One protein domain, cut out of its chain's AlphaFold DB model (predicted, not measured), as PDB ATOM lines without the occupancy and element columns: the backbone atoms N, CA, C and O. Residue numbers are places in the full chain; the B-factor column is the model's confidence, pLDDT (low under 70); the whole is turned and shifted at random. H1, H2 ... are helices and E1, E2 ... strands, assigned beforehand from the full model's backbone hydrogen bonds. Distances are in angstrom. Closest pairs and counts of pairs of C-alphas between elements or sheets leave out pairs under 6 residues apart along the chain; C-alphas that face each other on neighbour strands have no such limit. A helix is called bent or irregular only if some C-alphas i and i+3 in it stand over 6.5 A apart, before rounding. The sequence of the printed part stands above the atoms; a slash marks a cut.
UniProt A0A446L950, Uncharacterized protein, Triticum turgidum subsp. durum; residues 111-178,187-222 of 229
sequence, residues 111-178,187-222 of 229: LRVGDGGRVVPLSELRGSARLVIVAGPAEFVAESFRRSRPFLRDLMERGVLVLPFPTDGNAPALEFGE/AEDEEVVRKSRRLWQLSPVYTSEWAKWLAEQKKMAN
ATOM      1  N   LEU A 111     213.701 201.449  82.660       89.00
ATOM      2  CA  LEU A 111     212.677 202.348  83.159       89.00
ATOM      3  C   LEU A 111     212.474 203.491  82.176       89.00
ATOM      4  O   LEU A 111     213.336 203.798  81.351       89.00
ATOM      5  N   ARG A 112     211.310 204.110  82.270       87.94
ATOM      6  CA  ARG A 112     210.948 205.321  81.555       87.94
ATOM      7  C   ARG A 112     210.972 206.483  82.537       87.94
ATOM      8  O   ARG A 112     210.465 206.345  83.647       87.94
ATOM      9  N   VAL A 113     211.574 207.595  82.126       84.06
ATOM     10  CA  VAL A 113     211.616 208.837  82.907       84.06
ATOM     11  C   VAL A 113     210.587 209.805  82.335       84.06
ATOM     12  O   VAL A 113     210.764 210.265  81.210       84.06
ATOM     13  N   GLY A 114     209.543 210.122  83.098       74.50
ATOM     14  CA  GLY A 114     208.466 211.021  82.685       74.50
ATOM     15  C   GLY A 114     207.399 210.352  81.815       74.50
ATOM     16  O   GLY A 114     207.599 209.265  81.262       74.50
ATOM     17  N   ASP A 115     206.257 211.022  81.675       65.81
ATOM     18  CA  ASP A 115     205.166 210.545  80.828       65.81
ATOM     19  C   ASP A 115     205.552 210.677  79.343       65.81
ATOM     20  O   ASP A 115     205.962 211.742  78.885       65.81
ATOM     21  N   GLY A 116     205.551 209.561  78.608       63.28
ATOM     22  CA  GLY A 116     206.055 209.495  77.226       63.28
ATOM     23  C   GLY A 116     207.577 209.653  77.043       63.28
ATOM     24  O   GLY A 116     208.050 209.722  75.908       63.28
ATOM     25  N   GLY A 117     208.365 209.693  78.122       72.62
ATOM     26  CA  GLY A 117     209.796 209.998  78.048       72.62
ATOM     27  C   GLY A 117     210.721 208.856  77.599       72.62
ATOM     28  O   GLY A 117     210.303 207.762  77.198       72.62
ATOM     29  N   ARG A 118     212.033 209.124  77.661       83.12
ATOM     30  CA  ARG A 118     213.098 208.217  77.195       83.12
ATOM     31  C   ARG A 118     213.156 206.949  78.051       83.12
ATOM     32  O   ARG A 118     213.133 207.017  79.279       83.12
ATOM     33  N   VAL A 119     213.292 205.796  77.395       86.56
ATOM     34  CA  VAL A 119     213.602 204.525  78.063       86.56
ATOM     35  C   VAL A 119     215.105 204.442  78.292       86.56
ATOM     36  O   VAL A 119     215.874 204.483  77.331       86.56
ATOM     37  N   VAL A 120     215.510 204.302  79.549       87.06
ATOM     38  CA  VAL A 120     216.911 204.181  79.961       87.06
ATOM     39  C   VAL A 120     217.102 202.935  80.836       87.06
ATOM     40  O   VAL A 120     216.195 202.553  81.580       87.06
ATOM     41  N   PRO A 121     218.248 202.245  80.744       87.75
ATOM     42  CA  PRO A 121     218.627 201.227  81.712       87.75
ATOM     43  C   PRO A 121     218.965 201.872  83.061       87.75
ATOM     44  O   PRO A 121     219.489 202.986  83.124       87.75
ATOM     45  N   LEU A 122     218.733 201.148  84.156       86.94
ATOM     46  CA  LEU A 122     218.998 201.649  85.503       86.94
ATOM     47  C   LEU A 122     220.472 202.022  85.720       86.94
ATOM     48  O   LEU A 122     220.782 202.905  86.517       86.94
ATOM     49  N   SER A 123     221.395 201.387  84.993       84.56
ATOM     50  CA  SER A 123     222.816 201.741  85.016       84.56
ATOM     51  C   SER A 123     223.087 203.222  84.739       84.56
ATOM     52  O   SER A 123     224.045 203.755  85.290       84.56
ATOM     53  N   GLU A 124     222.264 203.888  83.921       85.06
ATOM     54  CA  GLU A 124     222.424 205.311  83.585       85.06
ATOM     55  C   GLU A 124     222.016 206.247  84.733       85.06
ATOM     56  O   GLU A 124     222.491 207.380  84.804       85.06
ATOM     57  N   LEU A 125     221.192 205.775  85.676       82.31
ATOM     58  CA  LEU A 125     220.851 206.537  86.884       82.31
ATOM     59  C   LEU A 125     221.951 206.472  87.957       82.31
ATOM     60  O   LEU A 125     221.903 207.189  88.960       82.31
ATOM     61  N   ARG A 126     222.962 205.613  87.777       81.69
ATOM     62  CA  ARG A 126     224.039 205.445  88.755       81.69
ATOM     63  C   ARG A 126     224.892 206.713  88.823       81.69
ATOM     64  O   ARG A 126     225.528 207.097  87.850       81.69
ATOM     65  N   GLY A 127     224.952 207.315  90.009       79.12
ATOM     66  CA  GLY A 127     225.741 208.523  90.272       79.12
ATOM     67  C   GLY A 127     225.011 209.834  89.968       79.12
ATOM     68  O   GLY A 127     225.478 210.877  90.410       79.12
ATOM     69  N   SER A 128     223.861 209.787  89.288       80.25
ATOM     70  CA  SER A 128     223.014 210.955  89.018       80.25
ATOM     71  C   SER A 128     221.826 211.057  89.977       80.25
ATOM     72  O   SER A 128     221.469 212.160  90.380       80.25
ATOM     73  N   ALA A 129     221.247 209.925  90.391       84.62
ATOM     74  CA  ALA A 129     220.135 209.888  91.336       84.62
ATOM     75  C   ALA A 129     220.157 208.636  92.226       84.62
ATOM     76  O   ALA A 129     220.741 207.603  91.890       84.62
ATOM     77  N   ARG A 130     219.492 208.720  93.380       88.88
ATOM     78  CA  ARG A 130     219.237 207.590  94.278       88.88
ATOM     79  C   ARG A 130     217.842 207.044  93.996       88.88
ATOM     80  O   ARG A 130     216.853 207.712  94.275       88.88
ATOM     81  N   LEU A 131     217.768 205.836  93.447       88.38
ATOM     82  CA  LEU A 131     216.492 205.186  93.163       88.38
ATOM     83  C   LEU A 131     215.913 204.531  94.424       88.38
ATOM     84  O   LEU A 131     216.588 203.731  95.071       88.38
ATOM     85  N   VAL A 132     214.646 204.813  94.707       90.69
ATOM     86  CA  VAL A 132     213.801 204.102  95.671       90.69
ATOM     87  C   VAL A 132     212.700 203.389  94.894       90.69
ATOM     88  O   VAL A 132     212.068 203.984  94.029       90.69
ATOM     89  N   ILE A 133     212.477 202.108  95.172       90.88
ATOM     90  CA  ILE A 133     211.419 201.314  94.536       90.88
ATOM     91  C   ILE A 133     210.344 201.096  95.590       90.88
ATOM     92  O   ILE A 133     210.675 200.656  96.685       90.88
ATOM     93  N   VAL A 134     209.094 201.404  95.256       91.44
ATOM     94  CA  VAL A 134     207.937 201.166  96.128       91.44
ATOM     95  C   VAL A 134     207.080 200.112  95.453       91.44
ATOM     96  O   VAL A 134     206.504 200.380  94.397       91.44
ATOM     97  N   ALA A 135     207.024 198.911  96.028       90.50
ATOM     98  CA  ALA A 135     206.380 197.762  95.414       90.50
ATOM     99  C   ALA A 135     205.307 197.139  96.312       90.50
ATOM    100  O   ALA A 135     205.579 196.629  97.395       90.50
ATOM    101  N   GLY A 136     204.073 197.095  95.827       88.81
ATOM    102  CA  GLY A 136     202.945 196.515  96.551       88.81
ATOM    103  C   GLY A 136     201.640 196.705  95.789       88.81
ATOM    104  O   GLY A 136     201.680 197.155  94.645       88.81
ATOM    105  N   PRO A 137     200.484 196.389  96.392       89.62
ATOM    106  CA  PRO A 137     199.189 196.730  95.810       89.62
ATOM    107  C   PRO A 137     199.105 198.225  95.473       89.62
ATOM    108  O   PRO A 137     199.740 199.047  96.142       89.62
ATOM    109  N   ALA A 138     198.313 198.594  94.469       88.81
ATOM    110  CA  ALA A 138     198.178 199.976  94.010       88.81
ATOM    111  C   ALA A 138     197.832 200.951  95.155       88.81
ATOM    112  O   ALA A 138     198.372 202.058  95.213       88.81
ATOM    113  N   GLU A 139     197.017 200.510  96.118       88.75
ATOM    114  CA  GLU A 139     196.666 201.268  97.328       88.75
ATOM    115  C   GLU A 139     197.877 201.567  98.222       88.75
ATOM    116  O   GLU A 139     198.018 202.674  98.741       88.75
ATOM    117  N   PHE A 140     198.788 200.603  98.375       90.19
ATOM    118  CA  PHE A 140     200.002 200.772  99.172       90.19
ATOM    119  C   PHE A 140     200.958 201.784  98.531       90.19
ATOM    120  O   PHE A 140     201.562 202.612  99.217       90.19
ATOM    121  N   VAL A 141     201.078 201.737  97.203       90.88
ATOM    122  CA  VAL A 141     201.893 202.688  96.440       90.88
ATOM    123  C   VAL A 141     201.307 204.101  96.551       90.88
ATOM    124  O   VAL A 141     202.050 205.045  96.818       90.88
ATOM    125  N   ALA A 142     199.984 204.246  96.428       89.38
ATOM    126  CA  ALA A 142     199.291 205.525  96.591       89.38
ATOM    127  C   ALA A 142     199.419 206.084  98.022       89.38
ATOM    128  O   ALA A 142     199.680 207.272  98.214       89.38
ATOM    129  N   GLU A 143     199.319 205.234  99.045       90.50
ATOM    130  CA  GLU A 143     199.528 205.647 100.435       90.50
ATOM    131  C   GLU A 143     200.975 206.086 100.694       90.50
ATOM    132  O   GLU A 143     201.217 207.104 101.347       90.50
ATOM    133  N   SER A 144     201.950 205.369 100.133       90.25
ATOM    134  CA  SER A 144     203.367 205.748 100.204       90.25
ATOM    135  C   SER A 144     203.618 207.106  99.543       90.25
ATOM    136  O   SER A 144     204.367 207.930 100.075       90.25
ATOM    137  N   PHE A 145     202.941 207.376  98.425       89.81
ATOM    138  CA  PHE A 145     202.950 208.682  97.774       89.81
ATOM    139  C   PHE A 145     202.403 209.781  98.691       89.81
ATOM    140  O   PHE A 145     203.107 210.767  98.928       89.81
ATOM    141  N   ARG A 146     201.221 209.589  99.296       88.94
ATOM    142  CA  ARG A 146     200.631 210.552 100.247       88.94
ATOM    143  C   ARG A 146     201.563 210.852 101.421       88.94
ATOM    144  O   ARG A 146     201.794 212.016 101.737       88.94
ATOM    145  N   ARG A 147     202.164 209.818 102.019       89.56
ATOM    146  CA  ARG A 147     203.104 209.960 103.147       89.56
ATOM    147  C   ARG A 147     204.417 210.635 102.779       89.56
ATOM    148  O   ARG A 147     205.076 211.182 103.656       89.56
ATOM    149  N   SER A 148     204.810 210.603 101.506       88.19
ATOM    150  CA  SER A 148     206.039 211.255 101.046       88.19
ATOM    151  C   SER A 148     205.911 212.777 100.915       88.19
ATOM    152  O   SER A 148     206.934 213.462 100.941       88.19
ATOM    153  N   ARG A 149     204.682 213.319 100.828       85.94
ATOM    154  CA  ARG A 149     204.414 214.749 100.577       85.94
ATOM    155  C   ARG A 149     205.139 215.715 101.535       85.94
ATOM    156  O   ARG A 149     205.754 216.658 101.040       85.94
ATOM    157  N   PRO A 150     205.186 215.484 102.863       87.62
ATOM    158  CA  PRO A 150     205.908 216.374 103.779       87.62
ATOM    159  C   PRO A 150     207.430 216.398 103.561       87.62
ATOM    160  O   PRO A 150     208.100 217.333 103.987       87.62
ATOM    161  N   PHE A 151     207.989 215.381 102.897       87.94
ATOM    162  CA  PHE A 151     209.435 215.178 102.750       87.94
ATOM    163  C   PHE A 151     209.957 215.488 101.340       87.94
ATOM    164  O   PHE A 151     211.129 215.252 101.055       87.94
ATOM    165  N   LEU A 152     209.120 216.010 100.437       86.44
ATOM    166  CA  LEU A 152     209.470 216.188  99.021       86.44
ATOM    167  C   LEU A 152     210.725 217.035  98.811       86.44
ATOM    168  O   LEU A 152     211.572 216.673  97.996       86.44
ATOM    169  N   ARG A 153     210.861 218.142  99.553       85.12
ATOM    170  CA  ARG A 153     212.035 219.020  99.461       85.12
ATOM    171  C   ARG A 153     213.305 218.259  99.838       85.12
ATOM    172  O   ARG A 153     214.226 218.177  99.030       85.12
ATOM    173  N   ASP A 154     213.303 217.630 101.006       88.94
ATOM    174  CA  ASP A 154     214.453 216.897 101.534       88.94
ATOM    175  C   ASP A 154     214.833 215.703 100.642       88.94
ATOM    176  O   ASP A 154     216.016 215.414 100.444       88.94
ATOM    177  N   LEU A 155     213.845 215.004 100.075       89.81
ATOM    178  CA  LEU A 155     214.082 213.897  99.148       89.81
ATOM    179  C   LEU A 155     214.683 214.389  97.823       89.81
ATOM    180  O   LEU A 155     215.620 213.774  97.309       89.81
ATOM    181  N   MET A 156     214.199 215.514  97.291       86.00
ATOM    182  CA  MET A 156     214.734 216.112  96.066       86.00
ATOM    183  C   MET A 156     216.147 216.662  96.242       86.00
ATOM    184  O   MET A 156     216.993 216.427  95.380       86.00
ATOM    185  N   GLU A 157     216.432 217.343  97.353       87.38
ATOM    186  CA  GLU A 157     217.781 217.833  97.682       87.38
ATOM    187  C   GLU A 157     218.794 216.686  97.781       87.38
ATOM    188  O   GLU A 157     219.957 216.824  97.406       87.38
ATOM    189  N   ARG A 158     218.341 215.508  98.225       88.56
ATOM    190  CA  ARG A 158     219.149 214.282  98.286       88.56
ATOM    191  C   ARG A 158     219.217 213.521  96.957       88.56
ATOM    192  O   ARG A 158     219.837 212.452  96.924       88.56
ATOM    193  N   GLY A 159     218.594 214.038  95.895       86.81
ATOM    194  CA  GLY A 159     218.573 213.442  94.560       86.81
ATOM    195  C   GLY A 159     217.808 212.120  94.491       86.81
ATOM    196  O   GLY A 159     218.222 211.218  93.763       86.81
ATOM    197  N   VAL A 160     216.752 211.958  95.292       90.38
ATOM    198  CA  VAL A 160     215.943 210.733  95.325       90.38
ATOM    199  C   VAL A 160     214.916 210.733  94.193       90.38
ATOM    200  O   VAL A 160     214.230 211.728  93.970       90.38
ATOM    201  N   LEU A 161     214.789 209.595  93.511       89.94
ATOM    202  CA  LEU A 161     213.721 209.308  92.555       89.94
ATOM    203  C   LEU A 161     212.981 208.046  92.983       89.94
ATOM    204  O   LEU A 161     213.614 207.078  93.407       89.94
ATOM    205  N   VAL A 162     211.660 208.041  92.838       90.94
ATOM    206  CA  VAL A 162     210.802 206.921  93.220       90.94
ATOM    207  C   VAL A 162     210.249 206.224  91.986       90.94
ATOM    208  O   VAL A 162     209.701 206.858  91.086       90.94
ATOM    209  N   LEU A 163     210.388 204.900  91.972       91.06
ATOM    210  CA  LEU A 163     209.774 203.991  91.016       91.06
ATOM    211  C   LEU A 163     208.577 203.281  91.674       91.06
ATOM    212  O   LEU A 163     208.791 202.330  92.433       91.06
ATOM    213  N   PRO A 164     207.333 203.704  91.395       90.88
ATOM    214  CA  PRO A 164     206.143 202.937  91.747       90.88
ATOM    215  C   PRO A 164     206.069 201.623  90.950       90.88
ATOM    216  O   PRO A 164     206.141 201.618  89.719       90.88
ATOM    217  N   PHE A 165     205.898 200.498  91.648       90.44
ATOM    218  CA  PHE A 165     205.728 199.167  91.058       90.44
ATOM    219  C   PHE A 165     204.497 198.453  91.651       90.44
ATOM    220  O   PHE A 165     204.623 197.710  92.629       90.44
ATOM    221  N   PRO A 166     203.292 198.666  91.092       87.81
ATOM    222  CA  PRO A 166     202.096 197.963  91.544       87.81
ATOM    223  C   PRO A 166     202.191 196.458  91.246       87.81
ATOM    224  O   PRO A 166     202.490 196.052  90.122       87.81
ATOM    225  N   THR A 167     201.946 195.614  92.248       84.81
ATOM    226  CA  THR A 167     202.053 194.146  92.131       84.81
ATOM    227  C   THR A 167     200.735 193.458  91.785       84.81
ATOM    228  O   THR A 167     200.740 192.293  91.399       84.81
ATOM    229  N   ASP A 168     199.616 194.160  91.927       83.25
ATOM    230  CA  ASP A 168     198.248 193.695  91.663       83.25
ATOM    231  C   ASP A 168     197.791 193.939  90.213       83.25
ATOM    232  O   ASP A 168     196.691 193.546  89.835       83.25
ATOM    233  N   GLY A 169     198.638 194.565  89.389       75.44
ATOM    234  CA  GLY A 169     198.326 194.904  87.999       75.44
ATOM    235  C   GLY A 169     197.463 196.158  87.838       75.44
ATOM    236  O   GLY A 169     197.192 196.552  86.703       75.44
ATOM    237  N   ASN A 170     197.084 196.811  88.937       80.50
ATOM    238  CA  ASN A 170     196.322 198.052  88.913       80.50
ATOM    239  C   ASN A 170     197.255 199.263  88.823       80.50
ATOM    240  O   ASN A 170     198.367 199.262  89.350       80.50
ATOM    241  N   ALA A 171     196.807 200.330  88.164       78.31
ATOM    242  CA  ALA A 171     197.541 201.589  88.173       78.31
ATOM    243  C   ALA A 171     197.343 202.293  89.532       78.31
ATOM    244  O   ALA A 171     196.198 202.441  89.964       78.31
ATOM    245  N   PRO A 172     198.414 202.731  90.221       80.81
ATOM    246  CA  PRO A 172     198.273 203.489  91.455       80.81
ATOM    247  C   PRO A 172     197.633 204.848  91.165       80.81
ATOM    248  O   PRO A 172     198.064 205.564  90.259       80.81
ATOM    249  N   ALA A 173     196.631 205.213  91.963       79.50
ATOM    250  CA  ALA A 173     196.020 206.537  91.931       79.50
ATOM    251  C   ALA A 173     196.979 207.559  92.566       79.50
ATOM    252  O   ALA A 173     196.908 207.871  93.755       79.50
ATOM    253  N   LEU A 174     197.947 208.023  91.777       79.56
ATOM    254  CA  LEU A 174     198.873 209.078  92.171       79.56
ATOM    255  C   LEU A 174     198.218 210.428  91.882       79.56
ATOM    256  O   LEU A 174     198.337 210.982  90.792       79.56
ATOM    257  N   GLU A 175     197.499 210.946  92.871       76.25
ATOM    258  CA  GLU A 175     196.872 212.261  92.794       76.25
ATOM    259  C   GLU A 175     197.941 213.342  92.941       76.25
ATOM    260  O   GLU A 175     198.277 213.790  94.043       76.25
ATOM    261  N   PHE A 176     198.505 213.756  91.813       71.19
ATOM    262  CA  PHE A 176     199.482 214.835  91.779       71.19
ATOM    263  C   PHE A 176     198.873 216.209  92.053       71.19
ATOM    264  O   PHE A 176     199.649 217.141  92.168       71.19
ATOM    265  N   GLY A 177     197.549 216.312  92.226       58.56
ATOM    266  CA  GLY A 177     196.846 217.556  92.530       58.56
ATOM    267  C   GLY A 177     196.632 218.407  91.284       58.56
ATOM    268  O   GLY A 177     197.226 219.465  91.169       58.56
ATOM    269  N   GLU A 178     195.807 217.930  90.356       56.62
ATOM    270  CA  GLU A 178     195.187 218.722  89.287       56.62
ATOM    271  C   GLU A 178     193.830 218.062  89.015       56.62
ATOM    272  O   GLU A 178     193.810 217.041  88.347       56.62
ATOM    273  N   ALA A 187     200.683 229.364  96.135       66.38
ATOM    274  CA  ALA A 187     201.950 229.075  95.451       66.38
ATOM    275  C   ALA A 187     202.730 227.888  96.066       66.38
ATOM    276  O   ALA A 187     203.546 227.256  95.390       66.38
ATOM    277  N   GLU A 188     202.483 227.578  97.343       66.00
ATOM    278  CA  GLU A 188     203.049 226.416  98.033       66.00
ATOM    279  C   GLU A 188     202.483 225.087  97.501       66.00
ATOM    280  O   GLU A 188     203.246 224.135  97.307       66.00
ATOM    281  N   ASP A 189     201.188 225.027  97.177       73.19
ATOM    282  CA  ASP A 189     200.535 223.827  96.647       73.19
ATOM    283  C   ASP A 189     201.025 223.504  95.231       73.19
ATOM    284  O   ASP A 189     201.396 222.361  94.942       73.19
ATOM    285  N   GLU A 190     201.145 224.513  94.365       76.38
ATOM    286  CA  GLU A 190     201.713 224.343  93.021       76.38
ATOM    287  C   GLU A 190     203.166 223.835  93.070       76.38
ATOM    288  O   GLU A 190     203.594 222.991  92.266       76.38
ATOM    289  N   GLU A 191     203.954 224.314  94.038       79.19
ATOM    290  CA  GLU A 191     205.331 223.870  94.216       79.19
ATOM    291  C   GLU A 191     205.392 222.404  94.680       79.19
ATOM    292  O   GLU A 191     206.200 221.617  94.163       79.19
ATOM    293  N   VAL A 192     204.518 222.005  95.606       79.00
ATOM    294  CA  VAL A 192     204.375 220.622  96.087       79.00
ATOM    295  C   VAL A 192     203.967 219.678  94.952       79.00
ATOM    296  O   VAL A 192     204.579 218.613  94.799       79.00
ATOM    297  N   VAL A 193     203.010 220.074  94.109       81.25
ATOM    298  CA  VAL A 193     202.572 219.338  92.907       81.25
ATOM    299  C   VAL A 193     203.755 219.109  91.964       81.25
ATOM    300  O   VAL A 193     204.069 217.972  91.583       81.25
ATOM    301  N   ARG A 194     204.496 220.176  91.638       83.12
ATOM    302  CA  ARG A 194     205.647 220.113  90.726       83.12
ATOM    303  C   ARG A 194     206.762 219.216  91.262       83.12
ATOM    304  O   ARG A 194     207.351 218.435  90.507       83.12
ATOM    305  N   LYS A 195     207.075 219.327  92.556       83.12
ATOM    306  CA  LYS A 195     208.093 218.511  93.239       83.12
ATOM    307  C   LYS A 195     207.694 217.032  93.268       83.12
ATOM    308  O   LYS A 195     208.500 216.179  92.893       83.12
ATOM    309  N   SER A 196     206.438 216.743  93.609       80.38
ATOM    310  CA  SER A 196     205.866 215.388  93.619       80.38
ATOM    311  C   SER A 196     205.955 214.726  92.252       80.38
ATOM    312  O   SER A 196     206.467 213.610  92.143       80.38
ATOM    313  N   ARG A 197     205.531 215.442  91.200       83.44
ATOM    314  CA  ARG A 197     205.630 214.974  89.814       83.44
ATOM    315  C   ARG A 197     207.074 214.601  89.483       83.44
ATOM    316  O   ARG A 197     207.313 213.486  89.042       83.44
ATOM    317  N   ARG A 198     208.057 215.470  89.740       83.38
ATOM    318  CA  ARG A 198     209.470 215.181  89.412       83.38
ATOM    319  C   ARG A 198     210.022 213.944  90.125       83.38
ATOM    320  O   ARG A 198     210.848 213.243  89.550       83.38
ATOM    321  N   LEU A 199     209.591 213.695  91.360       85.81
ATOM    322  CA  LEU A 199     210.107 212.607  92.187       85.81
ATOM    323  C   LEU A 199     209.498 211.242  91.823       85.81
ATOM    324  O   LEU A 199     210.214 210.246  91.855       85.81
ATOM    325  N   TRP A 200     208.223 211.200  91.428       86.38
ATOM    326  CA  TRP A 200     207.461 209.967  91.150       86.38
ATOM    327  C   TRP A 200     207.233 209.686  89.655       86.38
ATOM    328  O   TRP A 200     206.380 208.889  89.281       86.38
ATOM    329  N   GLN A 201     207.998 210.335  88.780       83.12
ATOM    330  CA  GLN A 201     207.850 210.256  87.322       83.12
ATOM    331  C   GLN A 201     208.456 208.996  86.677       83.12
ATOM    332  O   GLN A 201     208.569 208.935  85.452       83.12
ATOM    333  N   LEU A 202     208.913 208.014  87.459       86.50
ATOM    334  CA  LEU A 202     209.543 206.816  86.906       86.50
ATOM    335  C   LEU A 202     208.522 205.704  86.680       86.50
ATOM    336  O   LEU A 202     207.737 205.393  87.567       86.50
ATOM    337  N   SER A 203     208.608 205.037  85.530       86.00
ATOM    338  CA  SER A 203     207.762 203.878  85.223       86.00
ATOM    339  C   SER A 203     208.603 202.674  84.798       86.00
ATOM    340  O   SER A 203     209.519 202.826  83.981       86.00
ATOM    341  N   PRO A 204     208.314 201.462  85.299       87.75
ATOM    342  CA  PRO A 204     209.047 200.260  84.923       87.75
ATOM    343  C   PRO A 204     208.774 199.911  83.455       87.75
ATOM    344  O   PRO A 204     207.643 199.989  82.974       87.75
ATOM    345  N   VAL A 205     209.807 199.489  82.730       83.56
ATOM    346  CA  VAL A 205     209.676 198.924  81.380       83.56
ATOM    347  C   VAL A 205     209.931 197.423  81.477       83.56
ATOM    348  O   VAL A 205     210.888 197.008  82.122       83.56
ATOM    349  N   TYR A 206     209.069 196.620  80.844       83.38
ATOM    350  CA  TYR A 206     209.028 195.154  80.978       83.38
ATOM    351  C   TYR A 206     208.732 194.699  82.418       83.38
ATOM    352  O   TYR A 206     209.597 194.207  83.139       83.38
ATOM    353  N   THR A 207     207.476 194.850  82.842       84.19
ATOM    354  CA  THR A 207     207.008 194.540  84.207       84.19
ATOM    355  C   THR A 207     207.306 193.107  84.659       84.19
ATOM    356  O   THR A 207     207.515 192.880  85.846       84.19
ATOM    357  N   SER A 208     207.407 192.147  83.735       85.06
ATOM    358  CA  SER A 208     207.801 190.764  84.026       85.06
ATOM    359  C   SER A 208     209.247 190.632  84.521       85.06
ATOM    360  O   SER A 208     209.509 189.858  85.444       85.06
ATOM    361  N   GLU A 209     210.189 191.398  83.960       85.62
ATOM    362  CA  GLU A 209     211.588 191.405  84.411       85.62
ATOM    363  C   GLU A 209     211.706 192.024  85.808       85.62
ATOM    364  O   GLU A 209     212.402 191.485  86.673       85.62
ATOM    365  N   TRP A 210     210.959 193.104  86.053       87.19
ATOM    366  CA  TRP A 210     210.862 193.749  87.363       87.19
ATOM    367  C   TRP A 210     210.236 192.836  88.420       87.19
ATOM    368  O   TRP A 210     210.785 192.714  89.513       87.19
ATOM    369  N   ALA A 211     209.144 192.139  88.093       86.50
ATOM    370  CA  ALA A 211     208.493 191.194  89.000       86.50
ATOM    371  C   ALA A 211     209.428 190.037  89.378       86.50
ATOM    372  O   ALA A 211     209.538 189.681  90.553       86.50
ATOM    373  N   LYS A 212     210.157 189.486  88.398       87.56
ATOM    374  CA  LYS A 212     211.158 188.441  88.643       87.56
ATOM    375  C   LYS A 212     212.264 188.941  89.570       87.56
ATOM    376  O   LYS A 212     212.587 188.273  90.552       87.56
ATOM    377  N   TRP A 213     212.819 190.119  89.286       88.06
ATOM    378  CA  TRP A 213     213.857 190.716  90.120       88.06
ATOM    379  C   TRP A 213     213.361 190.982  91.552       88.06
ATOM    380  O   TRP A 213     214.069 190.667  92.511       88.06
ATOM    381  N   LEU A 214     212.138 191.498  91.711       87.50
ATOM    382  CA  LEU A 214     211.529 191.773  93.013       87.50
ATOM    383  C   LEU A 214     211.313 190.487  93.820       87.50
ATOM    384  O   LEU A 214     211.635 190.446  95.006       87.50
ATOM    385  N   ALA A 215     210.821 189.422  93.182       86.62
ATOM    386  CA  ALA A 215     210.655 188.118  93.820       86.62
ATOM    387  C   ALA A 215     211.998 187.540  94.296       86.62
ATOM    388  O   ALA A 215     212.093 187.017  95.409       86.62
ATOM    389  N   GLU A 216     213.059 187.686  93.494       85.88
ATOM    390  CA  GLU A 216     214.418 187.320  93.896       85.88
ATOM    391  C   GLU A 216     214.882 188.139  95.115       85.88
ATOM    392  O   GLU A 216     215.415 187.557  96.064       85.88
ATOM    393  N   GLN A 217     214.637 189.459  95.147       86.38
ATOM    394  CA  GLN A 217     214.987 190.297  96.303       86.38
ATOM    395  C   GLN A 217     214.217 189.903  97.569       86.38
ATOM    396  O   GLN A 217     214.839 189.730  98.618       86.38
ATOM    397  N   LYS A 218     212.896 189.702  97.480       85.81
ATOM    398  CA  LYS A 218     212.050 189.299  98.617       85.81
ATOM    399  C   LYS A 218     212.483 187.958  99.202       85.81
ATOM    400  O   LYS A 218     212.693 187.854 100.409       85.81
ATOM    401  N   LYS A 219     212.733 186.962  98.340       85.81
ATOM    402  CA  LYS A 219     213.248 185.647  98.750       85.81
ATOM    403  C   LYS A 219     214.569 185.764  99.512       85.81
ATOM    404  O   LYS A 219     214.775 185.057 100.492       85.81
ATOM    405  N   MET A 220     215.466 186.647  99.074       79.06
ATOM    406  CA  MET A 220     216.758 186.860  99.733       79.06
ATOM    407  C   MET A 220     216.646 187.634 101.050       79.06
ATOM    408  O   MET A 220     217.418 187.368 101.966       79.06
ATOM    409  N   ALA A 221     215.703 188.571 101.153       84.56
ATOM    410  CA  ALA A 221     215.432 189.331 102.373       84.56
ATOM    411  C   ALA A 221     214.583 188.556 103.400       84.56
ATOM    412  O   ALA A 221     214.289 189.085 104.467       84.56
ATOM    413  N   ASN A 222     214.198 187.312 103.088       85.31
ATOM    414  CA  ASN A 222     213.274 186.502 103.881       85.31
ATOM    415  C   ASN A 222     211.919 187.202 104.117       85.31
ATOM    416  O   ASN A 222     211.311 187.071 105.178       85.31
TER     417      ASN A 222
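AT A GLANCE: This is residues 111 to 178 and 187 to 222 of the 229 residues of an uncharacterized protein of Triticum turgidum subsp. durum (UniProt A0A446L950). Two long parallel strands, E3 and E4, run side by side through the middle, with the kinked helix H2 packed along them and a small antiparallel sheet, E2 - E1 - E5, meeting E4 through E5. H3 and H4 lie toward opposite ends of the longest axis, and residues 215 to 222, of which 215 to 220 belong to H4, stick out. The printed part has 104 residues, with four named helices and five named strands in the order E1 E2 H1 E3 H2 E4 H3 E5 H4, and its class is mixed. It is compact, with a radius of gyration of the C-alphas of 13.9 A and spans of 44 by 30 by 28 A.

HOW THE PARTS SIT: In the three-stranded sheet, E1, residues 111 to 113, is the inner strand, and E2, residues 119 to 121, and E5, residues 202 to 205, are the edge strands. E1 and E2 form an antiparallel hairpin, with N 111 and O 120 within hydrogen-bond range at 2.9 A. E1 and E5 are antiparallel at 146 degrees, with N 112 and O 203 at 2.8 A. The closest C-alphas of E5 and E4, residues 160 to 166, are those of Leu 202 and Leu 163, 5.0 A apart. E4 is parallel to its neighbour E3, residues 130 to 136, at 21 degrees, with N 132 and O 161 at 2.8 A. E3, H2, residues 138 to 157, and E4 make a strand-helix-strand unit, two parallel neighbour strands with a helix between them along the chain; its crossover is right-handed. H2 is irregular, with C-alphas 150 and 153 7.9 A apart, and has a kink of 86 degrees near residue 151. Its residues 149 to 156 alone touch H3, residues 187 to 199, closest at the C-alphas of Leu 152 and Lys 195, 6.4 A. H4, residues 207 to 220, is near E4, with 6 pairs of C-alphas within 10 A. H1, residues 122 to 125, is not on the three-stranded sheet. Every O i to N i+4 pair is within range in H3 and H4, and 11 of 16 in H2; H1 is too short for one, but its 1 O i to N i+3 pair is within range.

IN THESE COORDINATES: E1 begins at C-alpha 111, (212.677, 202.348, 83.159). E3 is 19.8 A long, E4 19.2 A, H2 26.8 A and H3 18.7 A. H4, 19.9 A long, ends at C-alpha 220, (216.758, 186.860, 99.733).

THE WHOLE: The C-alphas farthest apart, of Ala 187 and Lys 219, are 45.0 A apart. Residues 179 to 186 are not printed, and C-alphas 178 and 187 are 13.8 A apart across the cut. Residues 167 to 178 hold no named element. Residues 115 to 116, 177 to 178 and 187 to 188 have pLDDT under 70.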